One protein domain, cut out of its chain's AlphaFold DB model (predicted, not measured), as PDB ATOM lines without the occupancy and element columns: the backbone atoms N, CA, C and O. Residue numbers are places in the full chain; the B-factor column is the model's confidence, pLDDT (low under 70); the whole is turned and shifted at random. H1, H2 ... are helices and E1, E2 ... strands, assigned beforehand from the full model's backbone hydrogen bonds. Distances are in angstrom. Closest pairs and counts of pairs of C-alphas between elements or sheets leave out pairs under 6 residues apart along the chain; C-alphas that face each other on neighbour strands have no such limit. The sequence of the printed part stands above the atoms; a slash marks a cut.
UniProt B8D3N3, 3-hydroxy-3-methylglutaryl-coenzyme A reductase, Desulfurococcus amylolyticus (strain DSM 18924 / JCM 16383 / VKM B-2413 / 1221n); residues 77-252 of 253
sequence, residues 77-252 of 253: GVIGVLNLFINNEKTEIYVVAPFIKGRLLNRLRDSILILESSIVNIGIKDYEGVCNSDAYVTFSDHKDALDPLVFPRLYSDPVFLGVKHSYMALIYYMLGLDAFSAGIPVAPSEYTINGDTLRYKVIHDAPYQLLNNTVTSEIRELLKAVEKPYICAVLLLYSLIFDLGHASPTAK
ATOM      1  N   GLY A  77      56.206 137.221  55.565       91.62
ATOM      2  CA  GLY A  77      56.451 136.624  56.874       91.62
ATOM      3  C   GLY A  77      55.551 135.430  57.134       91.62
ATOM      4  O   GLY A  77      54.456 135.337  56.583       91.62
ATOM      5  N   VAL A  78      56.011 134.524  57.994       93.44
ATOM      6  CA  VAL A  78      55.191 133.423  58.504       93.44
ATOM      7  C   VAL A  78      54.265 133.968  59.588       93.44
ATOM      8  O   VAL A  78      54.726 134.602  60.539       93.44
ATOM      9  N   ILE A  79      52.963 133.740  59.435       92.62
ATOM     10  CA  ILE A  79      51.923 134.213  60.361       92.62
ATOM     11  C   ILE A  79      51.299 133.094  61.208       92.62
ATOM     12  O   ILE A  79      50.540 133.401  62.125       92.62
ATOM     13  N   GLY A  80      51.671 131.834  60.955       92.62
ATOM     14  CA  GLY A  80      51.431 130.678  61.826       92.62
ATOM     15  C   GLY A  80      51.721 129.350  61.132       92.62
ATOM     16  O   GLY A  80      52.231 129.341  60.006       92.62
ATOM     17  N   VAL A  81      51.423 128.239  61.807       93.88
ATOM     18  CA  VAL A  81      51.757 126.889  61.329       93.88
ATOM     19  C   VAL A  81      50.556 125.971  61.487       93.88
ATOM     20  O   VAL A  81      50.099 125.715  62.593       93.88
ATOM     21  N   LEU A  82      50.065 125.426  60.378       95.25
ATOM     22  CA  LEU A  82      48.889 124.564  60.377       95.25
ATOM     23  C   LEU A  82      49.280 123.101  60.210       95.25
ATOM     24  O   LEU A  82      50.003 122.739  59.283       95.25
ATOM     25  N   ASN A  83      48.744 122.261  61.093       94.88
ATOM     26  CA  ASN A  83      48.786 120.810  60.974       94.88
ATOM     27  C   ASN A  83      47.439 120.336  60.430       94.88
ATOM     28  O   ASN A  83      46.422 120.447  61.112       94.88
ATOM     29  N   LEU A  84      47.423 119.817  59.208       95.25
ATOM     30  CA  LEU A  84      46.193 119.431  58.517       95.25
ATOM     31  C   LEU A  84      46.385 118.142  57.719       95.25
ATOM     32  O   LEU A  84      47.490 117.606  57.643       95.25
ATOM     33  N   PHE A  85      45.305 117.638  57.134       95.06
ATOM     34  CA  PHE A  85      45.345 116.506  56.215       95.06
ATOM     35  C   PHE A  85      44.991 116.968  54.806       95.06
ATOM     36  O   PHE A  85      43.931 117.559  54.620       95.06
ATOM     37  N   ILE A  86      45.830 116.679  53.813       93.12
ATOM     38  CA  ILE A  86      45.512 116.875  52.389       93.12
ATOM     39  C   ILE A  86      45.388 115.497  51.759       93.12
ATOM     40  O   ILE A  86      46.335 114.721  51.797       93.12
ATOM     41  N   ASN A  87      44.217 115.153  51.218       91.56
ATOM     42  CA  ASN A  87      43.946 113.827  50.646       91.56
ATOM     43  C   ASN A  87      44.347 112.661  51.581       91.56
ATOM     44  O   ASN A  87      44.826 111.626  51.128       91.56
ATOM     45  N   ASN A  88      44.098 112.821  52.888       90.44
ATOM     46  CA  ASN A  88      44.458 111.897  53.980       90.44
ATOM     47  C   ASN A  88      45.954 111.822  54.341       90.44
ATOM     48  O   ASN A  88      46.328 111.034  55.209       90.44
ATOM     49  N   GLU A  89      46.808 112.653  53.750       91.62
ATOM     50  CA  GLU A  89      48.216 112.767  54.129       91.62
ATOM     51  C   GLU A  89      48.391 113.891  55.149       91.62
ATOM     52  O   GLU A  89      47.922 115.009  54.939       91.62
ATOM     53  N   LYS A  90      49.050 113.601  56.278       93.62
ATOM     54  CA  LYS A  90      49.336 114.620  57.294       93.62
ATOM     55  C   LYS A  90      50.380 115.597  56.751       93.62
ATOM     56  O   LYS A  90      51.479 115.187  56.383       93.62
ATOM     57  N   THR A  91      50.064 116.884  56.777       92.00
ATOM     58  CA  THR A  91      50.910 117.956  56.249       92.00
ATOM     59  C   THR A  91      51.034 119.081  57.272       92.00
ATOM     60  O   THR A  91      50.044 119.525  57.853       92.00
ATOM     61  N   GLU A  92      52.263 119.554  57.472       93.19
ATOM     62  CA  GLU A  92      52.549 120.806  58.172       93.19
ATOM     63  C   GLU A  92      52.761 121.911  57.129       93.19
ATOM     64  O   GLU A  92      53.579 121.752  56.219       93.19
ATOM     65  N   ILE A  93      52.020 123.014  57.247       92.62
ATOM     66  CA  ILE A  93      52.108 124.168  56.344       92.62
ATOM     67  C   ILE A  93      52.458 125.418  57.146       92.62
ATOM     68  O   ILE A  93      51.727 125.816  58.054       92.62
ATOM     69  N   TYR A  94      53.546 126.082  56.756       93.00
ATOM     70  CA  TYR A  94      53.909 127.407  57.254       93.00
ATOM     71  C   TYR A  94      53.099 128.451  56.492       93.00
ATOM     72  O   TYR A  94      53.372 128.713  55.325       93.00
ATOM     73  N   VAL A  95      52.096 129.054  57.128       93.31
ATOM     74  CA  VAL A  95      51.248 130.047  56.460       93.31
ATOM     75  C   VAL A  95      52.036 131.341  56.297       93.31
ATOM     76  O   VAL A  95      52.325 132.034  57.274       93.31
ATOM     77  N   VAL A  96      52.377 131.680  55.056       93.19
ATOM     78  CA  VAL A  96      53.096 132.914  54.710       93.19
ATOM     79  C   VAL A  96      52.097 134.002  54.327       93.19
ATOM     80  O   VAL A  96      51.110 133.732  53.654       93.19
ATOM     81  N   ALA A  97      52.337 135.250  54.694       91.88
ATOM     82  CA  ALA A  97      51.553 136.373  54.196       91.88
ATOM     83  C   ALA A  97      52.464 137.524  53.768       91.88
ATOM     84  O   ALA A  97      53.521 137.733  54.380       91.88
ATOM     85  N   PRO A  98      52.064 138.299  52.746       91.12
ATOM     86  CA  PRO A  98      52.715 139.565  52.472       91.12
ATOM     87  C   PRO A  98      52.448 140.518  53.638       91.12
ATOM     88  O   PRO A  98      51.435 140.423  54.337       91.12
ATOM     89  N   PHE A  99      53.362 141.454  53.863       87.56
ATOM     90  CA  PHE A  99      53.234 142.420  54.936       87.56
ATOM     91  C   PHE A  99      52.027 143.325  54.692       87.56
ATOM     92  O   PHE A  99      52.009 144.166  53.793       87.56
ATOM     93  N   ILE A 100      51.024 143.158  55.545       84.62
ATOM     94  CA  ILE A 100      49.788 143.929  55.553       84.62
ATOM     95  C   ILE A 100      49.663 144.557  56.940       84.62
ATOM     96  O   ILE A 100      49.872 143.896  57.955       84.62
ATOM     97  N   LYS A 101      49.345 145.853  57.010       79.00
ATOM     98  CA  LYS A 101      49.193 146.564  58.288       79.00
ATOM     99  C   LYS A 101      47.761 146.494  58.817       79.00
ATOM    100  O   LYS A 101      46.792 146.495  58.062       79.00
ATOM    101  N   GLY A 102      47.642 146.568  60.141       83.31
ATOM    102  CA  GLY A 102      46.392 146.884  60.828       83.31
ATOM    103  C   GLY A 102      45.445 145.697  60.988       83.31
ATOM    104  O   GLY A 102      45.874 144.559  61.156       83.31
ATOM    105  N   ARG A 103      44.139 145.987  60.967       87.44
ATOM    106  CA  ARG A 103      43.082 145.034  61.343       87.44
ATOM    107  C   ARG A 103      43.095 143.747  60.521       87.44
ATOM    108  O   ARG A 103      42.795 142.698  61.071       87.44
ATOM    109  N   LEU A 104      43.457 143.813  59.237       89.31
ATOM    110  CA  LEU A 104      43.476 142.626  58.383       89.31
ATOM    111  C   LEU A 104      44.505 141.590  58.863       89.31
ATOM    112  O   LEU A 104      44.174 140.415  58.943       89.31
ATOM    113  N   LEU A 105      45.708 142.013  59.267       90.38
ATOM    114  CA  LEU A 105      46.710 141.084  59.800       90.38
ATOM    115  C   LEU A 105      46.213 140.379  61.068       90.38
ATOM    116  O   LEU A 105      46.372 139.170  61.190       90.38
ATOM    117  N   ASN A 106      45.585 141.118  61.985       90.06
ATOM    118  CA  ASN A 106      45.033 140.532  63.208       90.06
ATOM    119  C   ASN A 106      43.938 139.511  62.888       90.06
ATOM    120  O   ASN A 106      43.966 138.413  63.423       90.06
ATOM    121  N   ARG A 107      43.045 139.827  61.941       91.06
ATOM    122  CA  ARG A 107      42.014 138.890  61.474       91.06
ATOM    123  C   ARG A 107      42.610 137.600  60.924       91.06
ATOM    124  O   ARG A 107      42.155 136.532  61.298       91.06
ATOM    125  N   LEU A 108      43.637 137.692  60.076       93.38
ATOM    126  CA  LEU A 108      44.307 136.506  59.531       93.38
ATOM    127  C   LEU A 108      44.963 135.664  60.636       93.38
ATOM    128  O   LEU A 108      44.889 134.440  60.593       93.38
ATOM    129  N   ARG A 109      45.578 136.308  61.636       92.19
ATOM    130  CA  ARG A 109      46.179 135.614  62.786       92.19
ATOM    131  C   ARG A 109      45.128 134.931  63.657       92.19
ATOM    132  O   ARG A 109      45.340 133.790  64.044       92.19
ATOM    133  N   ASP A 110      43.997 135.583  63.907       90.44
ATOM    134  CA  ASP A 110      42.876 134.989  64.641       90.44
ATOM    135  C   ASP A 110      42.349 133.739  63.923       90.44
ATOM    136  O   ASP A 110      42.165 132.701  64.556       90.44
ATOM    137  N   SER A 111      42.178 133.789  62.595       93.06
ATOM    138  CA  SER A 111      41.790 132.611  61.802       93.06
ATOM    139  C   SER A 111      42.755 131.454  61.965       93.06
ATOM    140  O   SER A 111      42.342 130.305  62.050       93.06
ATOM    141  N   ILE A 112      44.051 131.753  61.951       94.50
ATOM    142  CA  ILE A 112      45.093 130.743  62.068       94.50
ATOM    143  C   ILE A 112      45.030 130.097  63.445       94.50
ATOM    144  O   ILE A 112      45.009 128.879  63.503       94.50
ATOM    145  N   LEU A 113      44.893 130.871  64.525       92.38
ATOM    146  CA  LEU A 113      44.727 130.328  65.881       92.38
ATOM    147  C   LEU A 113      43.502 129.405  65.985       92.38
ATOM    148  O   LEU A 113      43.557 128.336  66.600       92.38
ATOM    149  N   ILE A 114      42.402 129.791  65.334       92.31
ATOM    150  CA  ILE A 114      41.204 128.956  65.237       92.31
ATOM    151  C   ILE A 114      41.521 127.643  64.506       92.31
ATOM    152  O   ILE A 114      41.123 126.571  64.957       92.31
ATOM    153  N   LEU A 115      42.242 127.700  63.385       94.56
ATOM    154  CA  LEU A 115      42.589 126.516  62.597       94.56
ATOM    155  C   LEU A 115      43.652 125.634  63.274       94.56
ATOM    156  O   LEU A 115      43.579 124.418  63.137       94.56
ATOM    157  N   GLU A 116      44.591 126.205  64.030       93.56
ATOM    158  CA  GLU A 116      45.634 125.487  64.785       93.56
ATOM    159  C   GLU A 116      45.046 124.576  65.872       93.56
ATOM    160  O   GLU A 116      45.601 123.517  66.165       93.56
ATOM    161  N   SER A 117      43.906 124.964  66.449       91.81
ATOM    162  CA  SER A 117      43.156 124.183  67.446       91.81
ATOM    163  C   SER A 117      42.063 123.288  66.836       91.81
ATOM    164  O   SER A 117      41.334 122.598  67.559       91.81
ATOM    165  N   SER A 118      41.938 123.282  65.508       93.88
ATOM    166  CA  SER A 118      40.911 122.545  64.771       93.88
ATOM    167  C   SER A 118      41.485 121.342  64.027       93.88
ATOM    168  O   SER A 118      42.659 121.297  63.666       93.88
ATOM    169  N   ILE A 119      40.629 120.364  63.734       95.62
ATOM    170  CA  ILE A 119      40.968 119.284  62.803       95.62
ATOM    171  C   ILE A 119      40.583 119.744  61.398       95.62
ATOM    172  O   ILE A 119      39.401 119.937  61.117       95.62
ATOM    173  N   VAL A 120      41.570 119.902  60.517       96.81
ATOM    174  CA  VAL A 120      41.372 120.371  59.137       96.81
ATOM    175  C   VAL A 120      41.698 119.248  58.153       96.81
ATOM    176  O   VAL A 120      42.830 118.770  58.102       96.81
ATOM    177  N   ASN A 121      40.715 118.849  57.348       97.06
ATOM    178  CA  ASN A 121      40.874 117.883  56.261       97.06
ATOM    179  C   ASN A 121      40.526 118.548  54.930       97.06
ATOM    180  O   ASN A 121      39.412 119.034  54.763       97.06
ATOM    181  N   ILE A 122      41.451 118.541  53.979       95.88
ATOM    182  CA  ILE A 122      41.274 119.080  52.635       95.88
ATOM    183  C   ILE A 122      41.268 117.918  51.644       95.88
ATOM    184  O   ILE A 122      42.228 117.155  51.556       95.88
ATOM    185  N   GLY A 123      40.179 117.782  50.896       93.50
ATOM    186  CA  GLY A 123      40.052 116.841  49.790       93.50
ATOM    187  C   GLY A 123      40.117 117.570  48.455       93.50
ATOM    188  O   GLY A 123      39.426 118.569  48.264       93.50
ATOM    189  N   ILE A 124      40.910 117.049  47.524       90.19
ATOM    190  CA  ILE A 124      41.089 117.587  46.172       90.19
ATOM    191  C   ILE A 124      40.625 116.514  45.200       90.19
ATOM    192  O   ILE A 124      41.218 115.437  45.133       90.19
ATOM    193  N   LYS A 125      39.521 116.779  44.502       82.25
ATOM    194  CA  LYS A 125      38.810 115.769  43.703       82.25
ATOM    195  C   LYS A 125      39.183 115.775  42.228       82.25
ATOM    196  O   LYS A 125      39.142 114.720  41.609       82.25
ATOM    197  N   ASP A 126      39.498 116.941  41.677       69.88
ATOM    198  CA  ASP A 126      39.779 117.115  40.252       69.88
ATOM    199  C   ASP A 126      40.844 118.199  40.050       69.88
ATOM    200  O   ASP A 126      40.946 119.131  40.858       69.88
ATOM    201  N   TYR A 127      41.644 118.017  38.999       65.25
ATOM    202  CA  TYR A 127      42.702 118.909  38.539       65.25
ATOM    203  C   TYR A 127      42.775 118.983  36.991       65.25
ATOM    204  O   TYR A 127      43.741 119.506  36.437       65.25
ATOM    205  N   GLU A 128      41.790 118.501  36.226       69.50
ATOM    206  CA  GLU A 128      41.797 118.615  34.752       69.50
ATOM    207  C   GLU A 128      41.447 120.039  34.272       69.50
ATOM    208  O   GLU A 128      40.457 120.281  33.590       69.50
ATOM    209  N   GLY A 129      42.264 121.023  34.659       77.12
ATOM    210  CA  GLY A 129      42.041 122.445  34.384       77.12
ATOM    211  C   GLY A 129      41.136 123.144  35.400       77.12
ATOM    212  O   GLY A 129      41.056 124.367  35.384       77.12
ATOM    213  N   VAL A 130      40.527 122.403  36.329       85.62
ATOM    214  CA  VAL A 130      39.669 122.933  37.397       85.62
ATOM    215  C   VAL A 130      40.096 122.342  38.737       85.62
ATOM    216  O   VAL A 130      40.181 121.131  38.885       85.62
ATOM    217  N   CYS A 131      40.335 123.197  39.727       88.19
ATOM    218  CA  CYS A 131      40.511 122.827  41.124       88.19
ATOM    219  C   CYS A 131      39.137 122.646  41.787       88.19
ATOM    220  O   CYS A 131      38.435 123.624  42.048       88.19
ATOM    221  N   ASN A 132      38.769 121.406  42.118       91.69
ATOM    222  CA  ASN A 132      37.590 121.106  42.941       91.69
ATOM    223  C   ASN A 132      38.041 120.641  44.326       91.69
ATOM    224  O   ASN A 132      38.503 119.507  44.486       91.69
ATOM    225  N   SER A 133      37.959 121.539  45.305       92.44
ATOM    226  CA  SER A 133      38.516 121.328  46.641       92.44
ATOM    227  C   SER A 133      37.459 121.525  47.728       92.44
ATOM    228  O   SER A 133      36.667 122.467  47.690       92.44
ATOM    229  N   ASP A 134      37.462 120.636  48.716       95.38
ATOM    230  CA  ASP A 134      36.607 120.683  49.902       95.38
ATOM    231  C   ASP A 134      37.500 120.741  51.149       95.38
ATOM    232  O   ASP A 134      38.339 119.863  51.336       95.38
ATOM    233  N   ALA A 135      37.292 121.713  52.036       96.50
ATOM    234  CA  ALA A 135      37.790 121.659  53.407       96.50
ATOM    235  C   ALA A 135      36.684 121.234  54.369       96.50
ATOM    236  O   ALA A 135      35.568 121.747  54.319       96.50
ATOM    237  N   TYR A 136      37.034 120.343  55.285       96.62
ATOM    238  CA  TYR A 136      36.254 119.954  56.447       96.62
ATOM    239  C   TYR A 136      37.029 120.386  57.686       96.62
ATOM    240  O   TYR A 136      38.114 119.869  57.951       96.62
ATOM    241  N   VAL A 137      36.482 121.350  58.417       96.00
ATOM    242  CA  VAL A 137      37.070 121.887  59.645       96.00
ATOM    243  C   VAL A 137      36.173 121.514  60.810       96.00
ATOM    244  O   VAL A 137      35.016 121.925  60.834       96.00
ATOM    245  N   THR A 138      36.701 120.762  61.771       95.12
ATOM    246  CA  THR A 138      36.016 120.448  63.030       95.12
ATOM    247  C   THR A 138      36.646 121.268  64.150       95.12
ATOM    248  O   THR A 138      37.832 121.110  64.445       95.12
ATOM    249  N   PHE A 139      35.854 122.159  64.746       91.69
ATOM    250  CA  PHE A 139      36.308 123.143  65.727       91.69
ATOM    251  C   PHE A 139      36.220 122.581  67.147       91.69
ATOM    252  O   PHE A 139      35.135 122.232  67.619       91.69
ATOM    253  N   SER A 140      37.349 122.565  67.856       85.12
ATOM    254  CA  SER A 140      37.407 122.113  69.254       85.12
ATOM    255  C   SER A 140      36.910 123.203  70.214       85.12
ATOM    256  O   SER A 140      35.966 122.979  70.973       85.12
ATOM    257  N   ASP A 141      37.480 124.410  70.102       79.06
ATOM    258  CA  ASP A 141      37.354 125.473  71.116       79.06
ATOM    259  C   ASP A 141      36.694 126.768  70.594       79.06
ATOM    260  O   ASP A 141      36.444 127.699  71.357       79.06
ATOM    261  N   HIS A 142      36.360 126.833  69.299       77.62
ATOM    262  CA  HIS A 142      35.908 128.060  68.623       77.62
ATOM    263  C   HIS A 142      34.555 127.913  67.919       77.62
ATOM    264  O   HIS A 142      34.357 128.403  66.808       77.62
ATOM    265  N   LYS A 143      33.590 127.253  68.569       77.31
ATOM    266  CA  LYS A 143      32.246 127.031  67.997       77.31
ATOM    267  C   LYS A 143      31.508 128.332  67.673       77.31
ATOM    268  O   LYS A 143      30.731 128.366  66.728       77.31
ATOM    269  N   ASP A 144      31.809 129.419  68.378       71.62
ATOM    270  CA  ASP A 144      31.221 130.737  68.111       71.62
ATOM    271  C   ASP A 144      31.677 131.350  66.772       71.62
ATOM    272  O   ASP A 144      31.046 132.282  66.276       71.62
ATOM    273  N   ALA A 145      32.742 130.823  66.150       70.00
ATOM    274  CA  ALA A 145      33.150 131.207  64.798       70.00
ATOM    275  C   ALA A 145      32.211 130.647  63.705       70.00
ATOM    276  O   ALA A 145      32.310 131.046  62.546       70.00
ATOM    277  N   LEU A 146      31.294 129.736  64.061       73.31
ATOM    278  CA  LEU A 146      30.394 129.023  63.150       73.31
ATOM    279  C   LEU A 146      28.999 129.655  63.019       73.31
ATOM    280  O   LEU A 146      28.033 128.942  62.756       73.31
ATOM    281  N   ASP A 147      28.847 130.971  63.188       78.31
ATOM    282  CA  ASP A 147      27.539 131.607  62.981       78.31
ATOM    283  C   ASP A 147      27.102 131.464  61.499       78.31
ATOM    284  O   ASP A 147      27.710 132.068  60.605       78.31
ATOM    285  N   PRO A 148      26.032 130.698  61.204       74.75
ATOM    286  CA  PRO A 148      25.586 130.452  59.834       74.75
ATOM    287  C   PRO A 148      25.079 131.715  59.131       74.75
ATOM    288  O   PRO A 148      24.965 131.727  57.907       74.75
ATOM    289  N   LEU A 149      24.796 132.794  59.867       80.62
ATOM    290  CA  LEU A 149      24.405 134.083  59.298       80.62
ATOM    291  C   LEU A 149      25.600 134.945  58.890       80.62
ATOM    292  O   LEU A 149      25.413 135.932  58.174       80.62
ATOM    293  N   VAL A 150      26.815 134.606  59.315       81.75
ATOM    294  CA  VAL A 150      28.004 135.420  59.048       81.75
ATOM    295  C   VAL A 150      28.477 135.271  57.609       81.75
ATOM    296  O   VAL A 150      28.624 136.281  56.925       81.75
ATOM    297  N   PHE A 151      28.627 134.048  57.103       83.31
ATOM    298  CA  PHE A 151      29.067 133.807  55.724       83.31
ATOM    299  C   PHE A 151      28.173 134.492  54.663       83.31
ATOM    300  O   PHE A 151      28.713 135.220  53.829       83.31
ATOM    301  N   PRO A 152      26.823 134.401  54.707       84.56
ATOM    302  CA  PRO A 152      25.956 135.160  53.797       84.56
ATOM    303  C   PRO A 152      26.180 136.677  53.848       84.56
ATOM    304  O   PRO A 152      26.090 137.362  52.827       84.56
ATOM    305  N   ARG A 153      26.461 137.225  55.038       87.00
ATOM    306  CA  ARG A 153      26.713 138.662  55.218       87.00
ATOM    307  C   ARG A 153      28.051 139.079  54.627       87.00
ATOM    308  O   ARG A 153      28.112 140.119  53.987       87.00
ATOM    309  N   LEU A 154      29.092 138.262  54.790       89.69
ATOM    310  CA  LEU A 154      30.402 138.530  54.196       89.69
ATOM    311  C   LEU A 154      30.292 138.649  52.673       89.69
ATOM    312  O   LEU A 154      30.717 139.646  52.099       89.69
ATOM    313  N   TYR A 155      29.643 137.687  52.015       90.81
ATOM    314  CA  TYR A 155      29.561 137.678  50.550       90.81
ATOM    315  C   TYR A 155      28.483 138.602  49.963       90.81
ATOM    316  O   TYR A 155      28.380 138.707  48.744       90.81
ATOM    317  N   SER A 156      27.695 139.285  50.799       90.25
ATOM    318  CA  SER A 156      26.831 140.395  50.361       90.25
ATOM    319  C   SER A 156      27.489 141.767  50.536       90.25
ATOM    320  O   SER A 156      26.957 142.757  50.033       90.25
ATOM    321  N   ASP A 157      28.652 141.838  51.193       93.00
ATOM    322  CA  ASP A 157      29.428 143.064  51.346       93.00
ATOM    323  C   ASP A 157      30.445 143.220  50.189       93.00
ATOM    324  O   ASP A 157      31.439 142.488  50.119       93.00
ATOM    325  N   PRO A 158      30.254 144.194  49.276       92.81
ATOM    326  CA  PRO A 158      31.178 144.414  48.165       92.81
ATOM    327  C   PRO A 158      32.568 144.878  48.624       92.81
ATOM    328  O   PRO A 158      33.552 144.623  47.928       92.81
ATOM    329  N   VAL A 159      32.679 145.536  49.782       91.75
ATOM    330  CA  VAL A 159      33.973 145.959  50.337       91.75
ATOM    331  C   VAL A 159      34.756 144.736  50.789       91.75
ATOM    332  O   VAL A 159      35.932 144.607  50.453       91.75
ATOM    333  N   PHE A 160      34.102 143.809  51.491       92.69
ATOM    334  CA  PHE A 160      34.709 142.536  51.874       92.69
ATOM    335  C   PHE A 160      35.216 141.764  50.650       92.69
ATOM    336  O   PHE A 160      36.386 141.377  50.618       92.69
ATOM    337  N   LEU A 161      34.375 141.599  49.624       93.31
ATOM    338  CA  LEU A 161      34.749 140.890  48.394       93.31
ATOM    339  C   LEU A 161      35.924 141.564  47.678       93.31
ATOM    340  O   LEU A 161      36.844 140.877  47.238       93.31
ATOM    341  N   GLY A 162      35.931 142.899  47.604       92.31
ATOM    342  CA  GLY A 162      37.028 143.663  47.013       92.31
ATOM    343  C   GLY A 162      38.352 143.449  47.750       92.31
ATOM    344  O   GLY A 162      39.363 143.131  47.122       92.31
ATOM    345  N   VAL A 163      38.346 143.546  49.084       92.25
ATOM    346  CA  VAL A 163      39.553 143.319  49.900       92.25
ATOM    347  C   VAL A 163      40.023 141.868  49.790       92.25
ATOM    348  O   VAL A 163      41.222 141.633  49.625       92.25
ATOM    349  N   LYS A 164      39.102 140.897  49.828       93.69
ATOM    350  CA  LYS A 164      39.431 139.475  49.663       93.69
ATOM    351  C   LYS A 164      40.060 139.204  48.302       93.69
ATOM    352  O   LYS A 164      41.085 138.535  48.233       93.69
ATOM    353  N   HIS A 165      39.489 139.752  47.233       93.44
ATOM    354  CA  HIS A 165      40.024 139.599  45.885       93.44
ATOM    355  C   HIS A 165      41.450 140.153  45.779       93.44
ATOM    356  O   HIS A 165      42.340 139.456  45.300       93.44
ATOM    357  N   SER A 166      41.702 141.365  46.292       92.00
ATOM    358  CA  SER A 166      43.052 141.948  46.307       92.00
ATOM    359  C   SER A 166      44.046 141.120  47.124       92.00
ATOM    360  O   SER A 166      45.183 140.933  46.697       92.00
ATOM    361  N   TYR A 167      43.627 140.602  48.280       92.88
ATOM    362  CA  TYR A 167      44.468 139.725  49.095       92.88
ATOM    363  C   TYR A 167      44.815 138.432  48.355       92.88
ATOM    364  O   TYR A 167      45.984 138.072  48.259       92.88
ATOM    365  N   MET A 168      43.816 137.764  47.778       93.25
ATOM    366  CA  MET A 168      44.033 136.530  47.031       93.25
ATOM    367  C   MET A 168      44.913 136.756  45.799       93.25
ATOM    368  O   MET A 168      45.793 135.943  45.546       93.25
ATOM    369  N   ALA A 169      44.764 137.874  45.083       91.62
ATOM    370  CA  ALA A 169      45.650 138.213  43.970       91.62
ATOM    371  C   ALA A 169      47.123 138.312  44.414       91.62
ATOM    372  O   ALA A 169      48.005 137.791  43.736       91.62
ATOM    373  N   LEU A 170      47.399 138.903  45.585       91.12
ATOM    374  CA  LEU A 170      48.755 138.927  46.148       91.12
ATOM    375  C   LEU A 170      49.275 137.519  46.463       91.12
ATOM    376  O   LEU A 170      50.437 137.235  46.180       91.12
ATOM    377  N   ILE A 171      48.430 136.636  47.006       92.25
ATOM    378  CA  ILE A 171      48.803 135.237  47.257       92.25
ATOM    379  C   ILE A 171      49.135 134.513  45.947       92.25
ATOM    380  O   ILE A 171      50.149 133.823  45.878       92.25
ATOM    381  N   TYR A 172      48.343 134.710  44.890       91.56
ATOM    382  CA  TYR A 172      48.634 134.146  43.567       91.56
ATOM    383  C   TYR A 172      49.992 134.624  43.049       91.56
ATOM    384  O   TYR A 172      50.831 133.797  42.692       91.56
ATOM    385  N   TYR A 173      50.264 135.930  43.095       88.62
ATOM    386  CA  TYR A 173      51.556 136.464  42.663       88.62
ATOM    387  C   TYR A 173      52.731 135.936  43.494       88.62
ATOM    388  O   TYR A 173      53.779 135.629  42.928       88.62
ATOM    389  N   MET A 174      52.567 135.771  44.811       89.62
ATOM    390  CA  MET A 174      53.592 135.162  45.671       89.62
ATOM    391  C   MET A 174      53.910 133.717  45.276       89.62
ATOM    392  O   MET A 174      55.057 133.291  45.372       89.62
ATOM    393  N   LEU A 175      52.912 132.976  44.800       88.00
ATOM    394  CA  LEU A 175      53.070 131.614  44.288       88.00
ATOM    395  C   LEU A 175      53.560 131.575  42.825       88.00
ATOM    396  O   LEU A 175      53.757 130.495  42.265       88.00
ATOM    397  N   GLY A 176      53.760 132.737  42.191       86.88
ATOM    398  CA  GLY A 176      54.110 132.847  40.775       86.88
ATOM    399  C   GLY A 176      52.974 132.447  39.833       86.88
ATOM    400  O   GLY A 176      53.234 132.018  38.710       86.88
ATOM    401  N   LEU A 177      51.729 132.547  40.288       87.12
ATOM    402  CA  LEU A 177      50.531 132.153  39.555       87.12
ATOM    403  C   LEU A 177      49.877 133.359  38.879       87.12
ATOM    404  O   LEU A 177      49.959 134.484  39.376       87.12
ATOM    405  N   ASP A 178      49.194 133.111  37.766       84.25
ATOM    406  CA  ASP A 178      48.384 134.126  37.105       84.25
ATOM    407  C   ASP A 178      47.108 134.398  37.908       84.25
ATOM    408  O   ASP A 178      46.272 133.516  38.112       84.25
ATOM    409  N   ALA A 179      46.964 135.639  38.361       80.38
ATOM    410  CA  ALA A 179      45.841 136.122  39.151       80.38
ATOM    411  C   ALA A 179      44.640 136.531  38.273       80.38
ATOM    412  O   ALA A 179      43.908 137.460  38.628       80.38
ATOM    413  N   PHE A 180      44.433 135.885  37.118       77.94
ATOM    414  CA  PHE A 180      43.320 136.211  36.228       77.94
ATOM    415  C   PHE A 180      41.993 136.144  36.995       77.94
ATOM    416  O   PHE A 180      41.643 135.126  37.595       77.94
ATOM    417  N   SER A 181      41.252 137.255  37.001       61.91
ATOM    418  CA  SER A 181      40.212 137.521  38.002       61.91
ATOM    419  C   SER A 181      39.080 136.491  38.033       61.91
ATOM    420  O   SER A 181      38.443 136.335  39.072       61.91
ATOM    421  N   ALA A 182      38.831 135.795  36.920       61.16
ATOM    422  CA  ALA A 182      37.810 134.751  36.829       61.16
ATOM    423  C   ALA A 182      38.174 133.468  37.605       61.16
ATOM    424  O   ALA A 182      37.276 132.741  38.017       61.16
ATOM    425  N   GLY A 183      39.467 133.215  37.843       74.44
ATOM    426  CA  GLY A 183      39.966 132.003  38.501       74.44
ATOM    427  C   GLY A 183      40.273 132.157  39.994       74.44
ATOM    428  O   GLY A 183      40.716 131.195  40.617       74.44
ATOM    429  N   ILE A 184      40.077 133.345  40.584       85.00
ATOM    430  CA  ILE A 184      40.352 133.581  42.009       85.00
ATOM    431  C   ILE A 184      39.138 133.174  42.859       85.00
ATOM    432  O   ILE A 184      38.050 133.724  42.671       85.00
ATOM    433  N   PRO A 185      39.298 132.298  43.866       85.19
ATOM    434  CA  PRO A 185      38.192 131.867  44.710       85.19
ATOM    435  C   PRO A 185      37.830 132.908  45.777       85.19
ATOM    436  O   PRO A 185      38.232 132.820  46.943       85.19
ATOM    437  N   VAL A 186      37.047 133.914  45.379       86.06
ATOM    438  CA  VAL A 186      36.579 134.987  46.275       86.06
ATOM    439  C   VAL A 186      35.413 134.529  47.166       86.06
ATOM    440  O   VAL A 186      35.250 135.034  48.272       86.06
ATOM    441  N   ALA A 187      34.635 133.530  46.758       88.69
ATOM    442  CA  ALA A 187      33.564 132.952  47.571       88.69
ATOM    443  C   ALA A 187      33.551 131.419  47.437       88.69
ATOM    444  O   ALA A 187      33.957 130.902  46.392       88.69
ATOM    445  N   PRO A 188      33.097 130.683  48.466       91.88
ATOM    446  CA  PRO A 188      32.868 129.255  48.356       91.88
ATOM    447  C   PRO A 188      31.729 128.988  47.375       91.88
ATOM    448  O   PRO A 188      30.723 129.698  47.361       91.88
ATOM    449  N   SER A 189      31.860 127.922  46.591       90.94
ATOM    450  CA  SER A 189      30.761 127.421  45.763       90.94
ATOM    451  C   SER A 189      29.655 126.820  46.629       90.94
ATOM    452  O   SER A 189      28.475 126.929  46.313       90.94
ATOM    453  N   GLU A 190      30.042 126.173  47.730       91.62
ATOM    454  CA  GLU A 190      29.138 125.604  48.727       91.62
ATOM    455  C   GLU A 190      29.793 125.730  50.102       91.62
ATOM    456  O   GLU A 190      31.000 125.535  50.246       91.62
ATOM    457  N   TYR A 191      28.997 125.977  51.136       92.31
ATOM    458  CA  TYR A 191      29.432 125.755  52.507       92.31
ATOM    459  C   TYR A 191      28.270 125.222  53.337       92.31
ATOM    460  O   TYR A 191      27.106 125.526  53.074       92.31
ATOM    461  N   THR A 192      28.582 124.405  54.338       92.25
ATOM    462  CA  THR A 192      27.590 123.890  55.285       92.25
ATOM    463  C   THR A 192      28.181 123.866  56.677       92.25
ATOM    464  O   THR A 192      29.300 123.388  56.861       92.25
ATOM    465  N   ILE A 193      27.406 124.319  57.655       90.94
ATOM    466  CA  ILE A 193      27.753 124.236  59.070       90.94
ATOM    467  C   ILE A 193      26.844 123.189  59.704       90.94
ATOM    468  O   ILE A 193      25.621 123.290  59.603       90.94
ATOM    469  N   ASN A 194      27.434 122.174  60.328       89.94
ATOM    470  CA  ASN A 194      26.712 121.136  61.051       89.94
ATOM    471  C   ASN A 194      27.379 120.895  62.406       89.94
ATOM    472  O   ASN A 194      28.470 120.329  62.473       89.94
ATOM    473  N   GLY A 195      26.727 121.344  63.479       88.38
ATOM    474  CA  GLY A 195      27.297 121.297  64.821       88.38
ATOM    475  C   GLY A 195      28.592 122.105  64.901       88.38
ATOM    476  O   GLY A 195      28.581 123.315  64.709       88.38
ATOM    477  N   ASP A 196      29.694 121.423  65.183       91.38
ATOM    478  CA  ASP A 196      31.041 121.989  65.289       91.38
ATOM    479  C   ASP A 196      31.874 121.802  64.016       91.38
ATOM    480  O   ASP A 196      33.092 121.950  64.053       91.38
ATOM    481  N   THR A 197      31.241 121.453  62.897       92.94
ATOM    482  CA  THR A 197      31.939 121.168  61.645       92.94
ATOM    483  C   THR A 197      31.509 122.123  60.534       92.94
ATOM    484  O   THR A 197      30.321 122.255  60.233       92.94
ATOM    485  N   LEU A 198      32.488 122.757  59.884       94.44
ATOM    486  CA  LEU A 198      32.338 123.524  58.649       94.44
ATOM    487  C   LEU A 198      32.824 122.686  57.471       94.44
ATOM    488  O   LEU A 198      33.976 122.258  57.440       94.44
ATOM    489  N   ARG A 199      31.975 122.529  56.461       95.38
ATOM    490  CA  ARG A 199      32.404 122.161  55.113       95.38
ATOM    491  C   ARG A 199      32.491 123.432  54.280       95.38
ATOM    492  O   ARG A 199      31.500 124.152  54.189       95.38
ATOM    493  N   TYR A 200      33.638 123.684  53.669       95.00
ATOM    494  CA  TYR A 200      33.909 124.844  52.824       95.00
ATOM    495  C   TYR A 200      34.437 124.359  51.476       95.00
ATOM    496  O   TYR A 200      35.533 123.808  51.397       95.00
ATOM    497  N   LYS A 201      33.644 124.520  50.417       94.62
ATOM    498  CA  LYS A 201      33.966 124.023  49.079       94.62
ATOM    499  C   LYS A 201      34.242 125.175  48.137       94.62
ATOM    500  O   LYS A 201      33.492 126.150  48.093       94.62
ATOM    501  N   VAL A 202      35.279 125.014  47.333       92.62
ATOM    502  CA  VAL A 202      35.663 125.959  46.294       92.62
ATOM    503  C   VAL A 202      35.859 125.208  44.986       92.62
ATOM    504  O   VAL A 202      36.509 124.163  44.946       92.62
ATOM    505  N   ILE A 203      35.314 125.777  43.914       90.44
ATOM    506  CA  ILE A 203      35.575 125.361  42.540       90.44
ATOM    507  C   ILE A 203      36.156 126.570  41.816       90.44
ATOM    508  O   ILE A 203      35.526 127.627  41.798       90.44
ATOM    509  N   HIS A 204      37.352 126.428  41.258       87.19
ATOM    510  CA  HIS A 204      37.996 127.479  40.475       87.19
ATOM    511  C   HIS A 204      38.899 126.876  39.402       87.19
ATOM    512  O   HIS A 204      39.321 125.728  39.528       87.19
ATOM    513  N   ASP A 205      39.224 127.642  38.366       85.00
ATOM    514  CA  ASP A 205      40.163 127.187  37.341       85.00
ATOM    515  C   ASP A 205      41.543 126.937  37.956       85.00
ATOM    516  O   ASP A 205      42.007 127.685  38.827       85.00
ATOM    517  N   ALA A 206      42.198 125.863  37.520       79.06
ATOM    518  CA  ALA A 206      43.553 125.567  37.948       79.06
ATOM    519  C   ALA A 206      44.466 126.729  37.522       79.06
ATOM    520  O   ALA A 206      44.477 127.101  36.346       79.06
ATOM    521  N   PRO A 207      45.224 127.324  38.456       78.50
ATOM    522  CA  PRO A 207      45.990 128.519  38.154       78.50
ATOM    523  C   PRO A 207      47.098 128.205  37.145       78.50
ATOM    524  O   PRO A 207      47.793 127.189  37.253       78.50
ATOM    525  N   TYR A 208      47.280 129.099  36.176       78.62
ATOM    526  CA  TYR A 208      48.402 129.038  35.248       78.62
ATOM    527  C   TYR A 208      49.676 129.541  35.935       78.62
ATOM    528  O   TYR A 208      49.633 130.502  36.704       78.62
ATOM    529  N   GLN A 209      50.819 128.905  35.669       80.00
ATOM    530  CA  GLN A 209      52.099 129.391  36.183       80.00
ATOM    531  C   GLN A 209      52.526 130.613  35.368       80.00
ATOM    532  O   GLN A 209      52.868 130.481  34.198       80.00
ATOM    533  N   LEU A 210      52.533 131.787  35.993       73.62
ATOM    534  CA  LEU A 210      52.943 133.040  35.362       73.62
ATOM    535  C   LEU A 210      54.454 133.269  35.473       73.62
ATOM    536  O   LEU A 210      55.095 133.712  34.528       73.62
ATOM    537  N   LEU A 211      55.029 132.983  36.643       75.75
ATOM    538  CA  LEU A 211      56.436 133.235  36.948       75.75
ATOM    539  C   LEU A 211      57.050 132.021  37.629       75.75
ATOM    540  O   LEU A 211      56.632 131.638  38.722       75.75
ATOM    541  N   ASN A 212      58.077 131.446  37.016       78.44
ATOM    542  CA  ASN A 212      58.842 130.353  37.599       78.44
ATOM    543  C   ASN A 212      60.275 130.818  37.853       78.44
ATOM    544  O   ASN A 212      61.158 130.567  37.040       78.44
ATOM    545  N   ASN A 213      60.476 131.527  38.962       80.25
ATOM    546  CA  ASN A 213      61.792 131.990  39.379       80.25
ATOM    547  C   ASN A 213      62.156 131.402  40.744       80.25
ATOM    548  O   ASN A 213      61.322 130.795  41.424       80.25
ATOM    549  N   THR A 214      63.403 131.613  41.149       80.06
ATOM    550  CA  THR A 214      63.921 131.106  42.427       80.06
ATOM    551  C   THR A 214      63.027 131.490  43.620       80.06
ATOM    552  O   THR A 214      62.669 130.630  44.421       80.06
ATOM    553  N   VAL A 215      62.554 132.740  43.696       79.94
ATOM    554  CA  VAL A 215      61.718 133.223  44.815       79.94
ATOM    555  C   VAL A 215      60.357 132.518  44.862       79.94
ATOM    556  O   VAL A 215      59.922 132.080  45.927       79.94
ATOM    557  N   THR A 216      59.672 132.377  43.723       83.00
ATOM    558  CA  THR A 216      58.366 131.691  43.684       83.00
ATOM    559  C   THR A 216      58.508 130.182  43.895       83.00
ATOM    560  O   THR A 216      57.576 129.540  44.381       83.00
ATOM    561  N   SER A 217      59.667 129.594  43.578       84.50
ATOM    562  CA  SER A 217      59.995 128.206  43.928       84.50
ATOM    563  C   SER A 217      60.142 128.021  45.438       84.50
ATOM    564  O   SER A 217      59.454 127.179  46.009       84.50
ATOM    565  N   GLU A 218      60.948 128.854  46.099       86.69
ATOM    566  CA  GLU A 218      61.166 128.788  47.552       86.69
ATOM    567  C   GLU A 218      59.856 128.939  48.343       86.69
ATOM    568  O   GLU A 218      59.587 128.178  49.276       86.69
ATOM    569  N   ILE A 219      58.989 129.880  47.945       85.88
ATOM    570  CA  ILE A 219      57.679 130.072  48.590       85.88
ATOM    571  C   ILE A 219      56.783 128.838  48.402       85.88
ATOM    572  O   ILE A 219      56.132 128.401  49.354       85.88
ATOM    573  N   ARG A 220      56.744 128.251  47.198       86.00
ATOM    574  CA  ARG A 220      55.958 127.034  46.933       86.00
ATOM    575  C   ARG A 220      56.469 125.845  47.741       86.00
ATOM    576  O   ARG A 220      55.656 125.102  48.286       86.00
ATOM    577  N   GLU A 221      57.781 125.683  47.874       87.12
ATOM    578  CA  GLU A 221      58.384 124.638  48.707       87.12
ATOM    579  C   GLU A 221      58.012 124.786  50.185       87.12
ATOM    580  O   GLU A 221      57.630 123.800  50.828       87.12
ATOM    581  N   LEU A 222      58.052 126.014  50.710       84.62
ATOM    582  CA  LEU A 222      57.662 126.318  52.088       84.62
ATOM    583  C   LEU A 222      56.185 125.992  52.355       84.62
ATOM    584  O   LEU A 222      55.844 125.467  53.415       84.62
ATOM    585  N   LEU A 223      55.318 126.245  51.372       84.00
ATOM    586  CA  LEU A 223      53.882 125.955  51.438       84.00
ATOM    587  C   LEU A 223      53.520 124.519  51.033       84.00
ATOM    588  O   LEU A 223      52.337 124.182  51.008       84.00
ATOM    589  N   LYS A 224      54.507 123.680  50.686       82.06
ATOM    590  CA  LYS A 224      54.310 122.348  50.078       82.06
ATOM    591  C   LYS A 224      53.479 122.372  48.787       82.06
ATOM    592  O   LYS A 224      53.038 121.334  48.308       82.06
ATOM    593  N   ALA A 225      53.342 123.538  48.162       76.38
ATOM    594  CA  ALA A 225      52.630 123.784  46.912       76.38
ATOM    595  C   ALA A 225      53.519 123.537  45.678       76.38
ATOM    596  O   ALA A 225      53.467 124.286  44.704       76.38
ATOM    597  N   VAL A 226      54.380 122.517  45.739       72.81
ATOM    598  CA  VAL A 226      55.287 122.155  44.635       72.81
ATOM    599  C   VAL A 226      54.530 121.370  43.566       72.81
ATOM    600  O   VAL A 226      54.776 121.524  42.370       72.81
ATOM    601  N   GLU A 227      53.559 120.565  43.996       74.94
ATOM    602  CA  GLU A 227      52.698 119.802  43.110       74.94
ATOM    603  C   GLU A 227      51.333 120.462  42.930       74.94
ATOM    604  O   GLU A 227      50.763 121.105  43.814       74.94
ATOM    605  N   LYS A 228      50.785 120.233  41.744       68.19
ATOM    606  CA  LYS A 228      49.529 120.790  41.257       68.19
ATOM    607  C   LYS A 228      48.324 120.604  42.199       68.19
ATOM    608  O   LYS A 228      47.635 121.598  42.434       68.19
ATOM    609  N   PRO A 229      48.078 119.421  42.802       75.38
ATOM    610  CA  PRO A 229      46.995 119.266  43.770       75.38
ATOM    611  C   PRO A 229      47.198 120.183  44.980       75.38
ATOM    612  O   PRO A 229      46.297 120.925  45.354       75.38
ATOM    613  N   TYR A 230      48.406 120.223  45.538       83.19
ATOM    614  CA  TYR A 230      48.713 121.017  46.726       83.19
ATOM    615  C   TYR A 230      48.521 122.524  46.511       83.19
ATOM    616  O   TYR A 230      48.119 123.220  47.443       83.19
ATOM    617  N   ILE A 231      48.696 123.026  45.284       87.19
ATOM    618  CA  ILE A 231      48.363 124.418  44.944       87.19
ATOM    619  C   ILE A 231      46.869 124.701  45.179       87.19
ATOM    620  O   ILE A 231      46.542 125.700  45.818       87.19
ATOM    621  N   CYS A 232      45.959 123.826  44.736       89.12
ATOM    622  CA  CYS A 232      44.519 124.011  44.960       89.12
ATOM    623  C   CYS A 232      44.175 124.027  46.458       89.12
ATOM    624  O   CYS A 232      43.406 124.876  46.913       89.12
ATOM    625  N   ALA A 233      44.778 123.124  47.241       91.38
ATOM    626  CA  ALA A 233      44.580 123.087  48.691       91.38
ATOM    627  C   ALA A 233      45.052 124.376  49.365       91.38
ATOM    628  O   ALA A 233      44.342 124.923  50.206       91.38
ATOM    629  N   VAL A 234      46.220 124.888  48.973       91.56
ATOM    630  CA  VAL A 234      46.764 126.137  49.512       91.56
ATOM    631  C   VAL A 234      45.859 127.320  49.168       91.56
ATOM    632  O   VAL A 234      45.521 128.103  50.052       91.56
ATOM    633  N   LEU A 235      45.385 127.435  47.927       92.38
ATOM    634  CA  LEU A 235      44.476 128.517  47.534       92.38
ATOM    635  C   LEU A 235      43.132 128.458  48.270       92.38
ATOM    636  O   LEU A 235      42.637 129.490  48.735       92.38
ATOM    637  N   LEU A 236      42.569 127.258  48.439       93.81
ATOM    638  CA  LEU A 236      41.384 127.056  49.271       93.81
ATOM    639  C   LEU A 236      41.652 127.481  50.720       93.81
ATOM    640  O   LEU A 236      40.831 128.181  51.314       93.81
ATOM    641  N   LEU A 237      42.801 127.094  51.276       95.12
ATOM    642  CA  LEU A 237      43.190 127.402  52.649       95.12
ATOM    643  C   LEU A 237      43.307 128.913  52.873       95.12
ATOM    644  O   LEU A 237      42.751 129.424  53.840       95.12
ATOM    645  N   TYR A 238      43.950 129.653  51.964       95.44
ATOM    646  CA  TYR A 238      44.029 131.115  52.050       95.44
ATOM    647  C   TYR A 238      42.659 131.791  51.937       95.44
ATOM    648  O   TYR A 238      42.395 132.752  52.666       95.44
ATOM    649  N   SER A 239      41.773 131.276  51.078       95.06
ATOM    650  CA  SER A 239      40.391 131.763  50.965       95.06
ATOM    651  C   SER A 239      39.622 131.554  52.277       95.06
ATOM    652  O   SER A 239      38.995 132.486  52.779       95.06
ATOM    653  N   LEU A 240      39.742 130.366  52.881       95.19
ATOM    654  CA  LEU A 240      39.118 130.015  54.158       95.19
ATOM    655  C   LEU A 240      39.674 130.835  55.334       95.19
ATOM    656  O   LEU A 240      38.901 131.350  56.140       95.19
ATOM    657  N   ILE A 241      41.000 130.991  55.428       95.12
ATOM    658  CA  ILE A 241      41.665 131.817  56.449       95.12
ATOM    659  C   ILE A 241      41.121 133.244  56.401       95.12
ATOM    660  O   ILE A 241      40.824 133.827  57.444       95.12
ATOM    661  N   PHE A 242      40.968 133.817  55.208       94.62
ATOM    662  CA  PHE A 242      40.441 135.170  55.077       94.62
ATOM    663  C   PHE A 242      39.015 135.278  55.636       94.62
ATOM    664  O   PHE A 242      38.712 136.213  56.382       94.62
ATOM    665  N   ASP A 243      38.161 134.306  55.321       93.62
ATOM    666  CA  ASP A 243      36.751 134.315  55.712       93.62
ATOM    667  C   ASP A 243      36.568 134.113  57.213       93.62
ATOM    668  O   ASP A 243      35.858 134.889  57.852       93.62
ATOM    669  N   LEU A 244      37.279 133.148  57.802       92.19
ATOM    670  CA  LEU A 244      37.243 132.900  59.246       92.19
ATOM    671  C   LEU A 244      37.670 134.130  60.053       92.19
ATOM    672  O   LEU A 244      37.094 134.415  61.100       92.19
ATOM    673  N   GLY A 245      38.610 134.918  59.536       90.62
ATOM    674  CA  GLY A 245      39.132 136.092  60.239       90.62
ATOM    675  C   GLY A 245      38.132 137.234  60.283       90.62
ATOM    676  O   GLY A 245      38.163 138.076  61.175       90.62
ATOM    677  N   HIS A 246      37.219 137.261  59.315       89.06
ATOM    678  CA  HIS A 246      36.103 138.197  59.283       89.06
ATOM    679  C   HIS A 246      34.865 137.641  59.978       89.06
ATOM    680  O   HIS A 246      34.014 138.424  60.405       89.06
ATOM    681  N   ALA A 247      34.782 136.318  60.110       83.38
ATOM    682  CA  ALA A 247      33.710 135.654  60.819       83.38
ATOM    683  C   ALA A 247      33.911 135.612  62.337       83.38
ATOM    684  O   ALA A 247      32.929 135.602  63.082       83.38
ATOM    685  N   SER A 248      35.162 135.628  62.803       72.19
ATOM    686  CA  SER A 248      35.473 135.514  64.224       72.19
ATOM    687  C   SER A 248      34.916 136.695  65.038       72.19
ATOM    688  O   SER A 248      35.182 137.859  64.714       72.19
ATOM    689  N   PRO A 249      34.204 136.438  66.152       59.47
ATOM    690  CA  PRO A 249      33.719 137.489  67.043       59.47
ATOM    691  C   PRO A 249      34.848 138.264  67.745       59.47
ATOM    692  O   PRO A 249      34.617 139.408  68.148       59.47
ATOM    693  N   THR A 250      36.067 137.712  67.836       55.03
ATOM    694  CA  THR A 250      37.257 138.421  68.358       55.03
ATOM    695  C   THR A 250      37.676 139.602  67.482       55.03
ATOM    696  O   THR A 250      38.276 140.551  67.977       55.03
ATOM    697  N   ALA A 251      37.270 139.629  66.208       48.38
ATOM    698  CA  ALA A 251      37.610 140.688  65.256       48.38
ATOM    699  C   ALA A 251      36.843 142.016  65.464       48.38
ATOM    700  O   ALA A 251      36.962 142.930  64.636       48.38
ATOM    701  N   LYS A 252      36.023 142.124  66.523       42.88
ATOM    702  CA  LYS A 252      35.171 143.291  66.822       42.88
ATOM    703  C   LYS A 252      35.825 144.377  67.692       42.88
ATOM    704  O   LYS A 252      35.150 145.365  67.976       42.88
TER     705      LYS A 252
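What this domain is: This is residues 77 to 252 of the 253 residues of the protein "3-hydroxy-3-methylglutaryl-coenzyme A reductase" of Desulfurococcus amylolyticus (strain DSM 18924 / JCM 16383 / VKM B-2413 / 1221n) (UniProt B8D3N3). A twisted sheet of six strands curls round the long helix H6, which runs through the middle of the domain. H1 crosses H6 near its last residues and also sits in the curl, H4 packs on H6 on the side away from E3 and E4, and H5 lies by the edge strand E2. The 176 printed residues, mixed in class, run E1 E2 H1 E3 E4 H2 H3 H4 E5 E6 H5 H6 H7; the mixed sheet has the order E2 E1 E3 E4 E6 E5. The whole is compact, with a radius of gyration of the C-alphas of 14.9 A and spans of 41 by 34 by 27 A.

How they stand to each other: Begin at the hairpin of E1, residues 77 to 86, and E2, residues 89 to 98, where N 84 and O 91 are 3.0 A apart. E1 is parallel to E3, residues 118 to 126, with N 122 and O 85 2.7 A apart. E3 forms a hairpin with E4, residues 130 to 139; look at N 121 and O 136, 2.9 A. E4 is antiparallel to E6, residues 197 to 205, with N 135 and O 200 at 2.8 A. E6 forms a hairpin with E5, residues 190 to 194, with N 199 and O 192 at 2.8 A. H6, residues 228 to 247, is on one face of this sheet, giving two layers, helix on sheet; its closest C-alphas to E4 are those of Cys 232 and Cys 131, 5.7 A. H1, residues 103 to 116, touches H6 at a steep tilt of 65 degrees, opposite ways, closest at the C-alphas of Arg 107 and Gly 245, 4.2 A. H4, residues 158 to 174, touches H6 opposite ways at a shallow tilt of 34 degrees, only just short of steep, closest at the C-alphas of Lys 164 and Phe 242, 7.0 A. H3, residues 150 to 154, touches H6; H2, residues 143 to 146, only just does, with 3 pairs of C-alphas within 8 A. H7, residues 249 to 252, touches H1; H5, residues 214 to 222, only grazes the sheet. Every O i to N i+4 pair is within hydrogen-bond range in H1, H3, H4 and H5, and 15 of 16 in H6; H2 and H7 are too short for one.

Where its parts are: Find C-alpha 77 at (56.451, 136.624, 56.874), where E1 begins; E1 bends by 68 degrees at residue 83. H6 runs 29.2 A from C-alpha 228 at (49.529, 120.790, 41.257); E4 spans 28.5 A and H4 24.4 A.

The domain as a whole: The C-alphas farthest apart, of Gly 195 and Asn 213, are 44.2 A apart. The printed part has no cut, and the link from H4 to E5 is long. Look for pLDDT under 70 at residues 126 to 128, 181 to 182, 228 and 249 to 252.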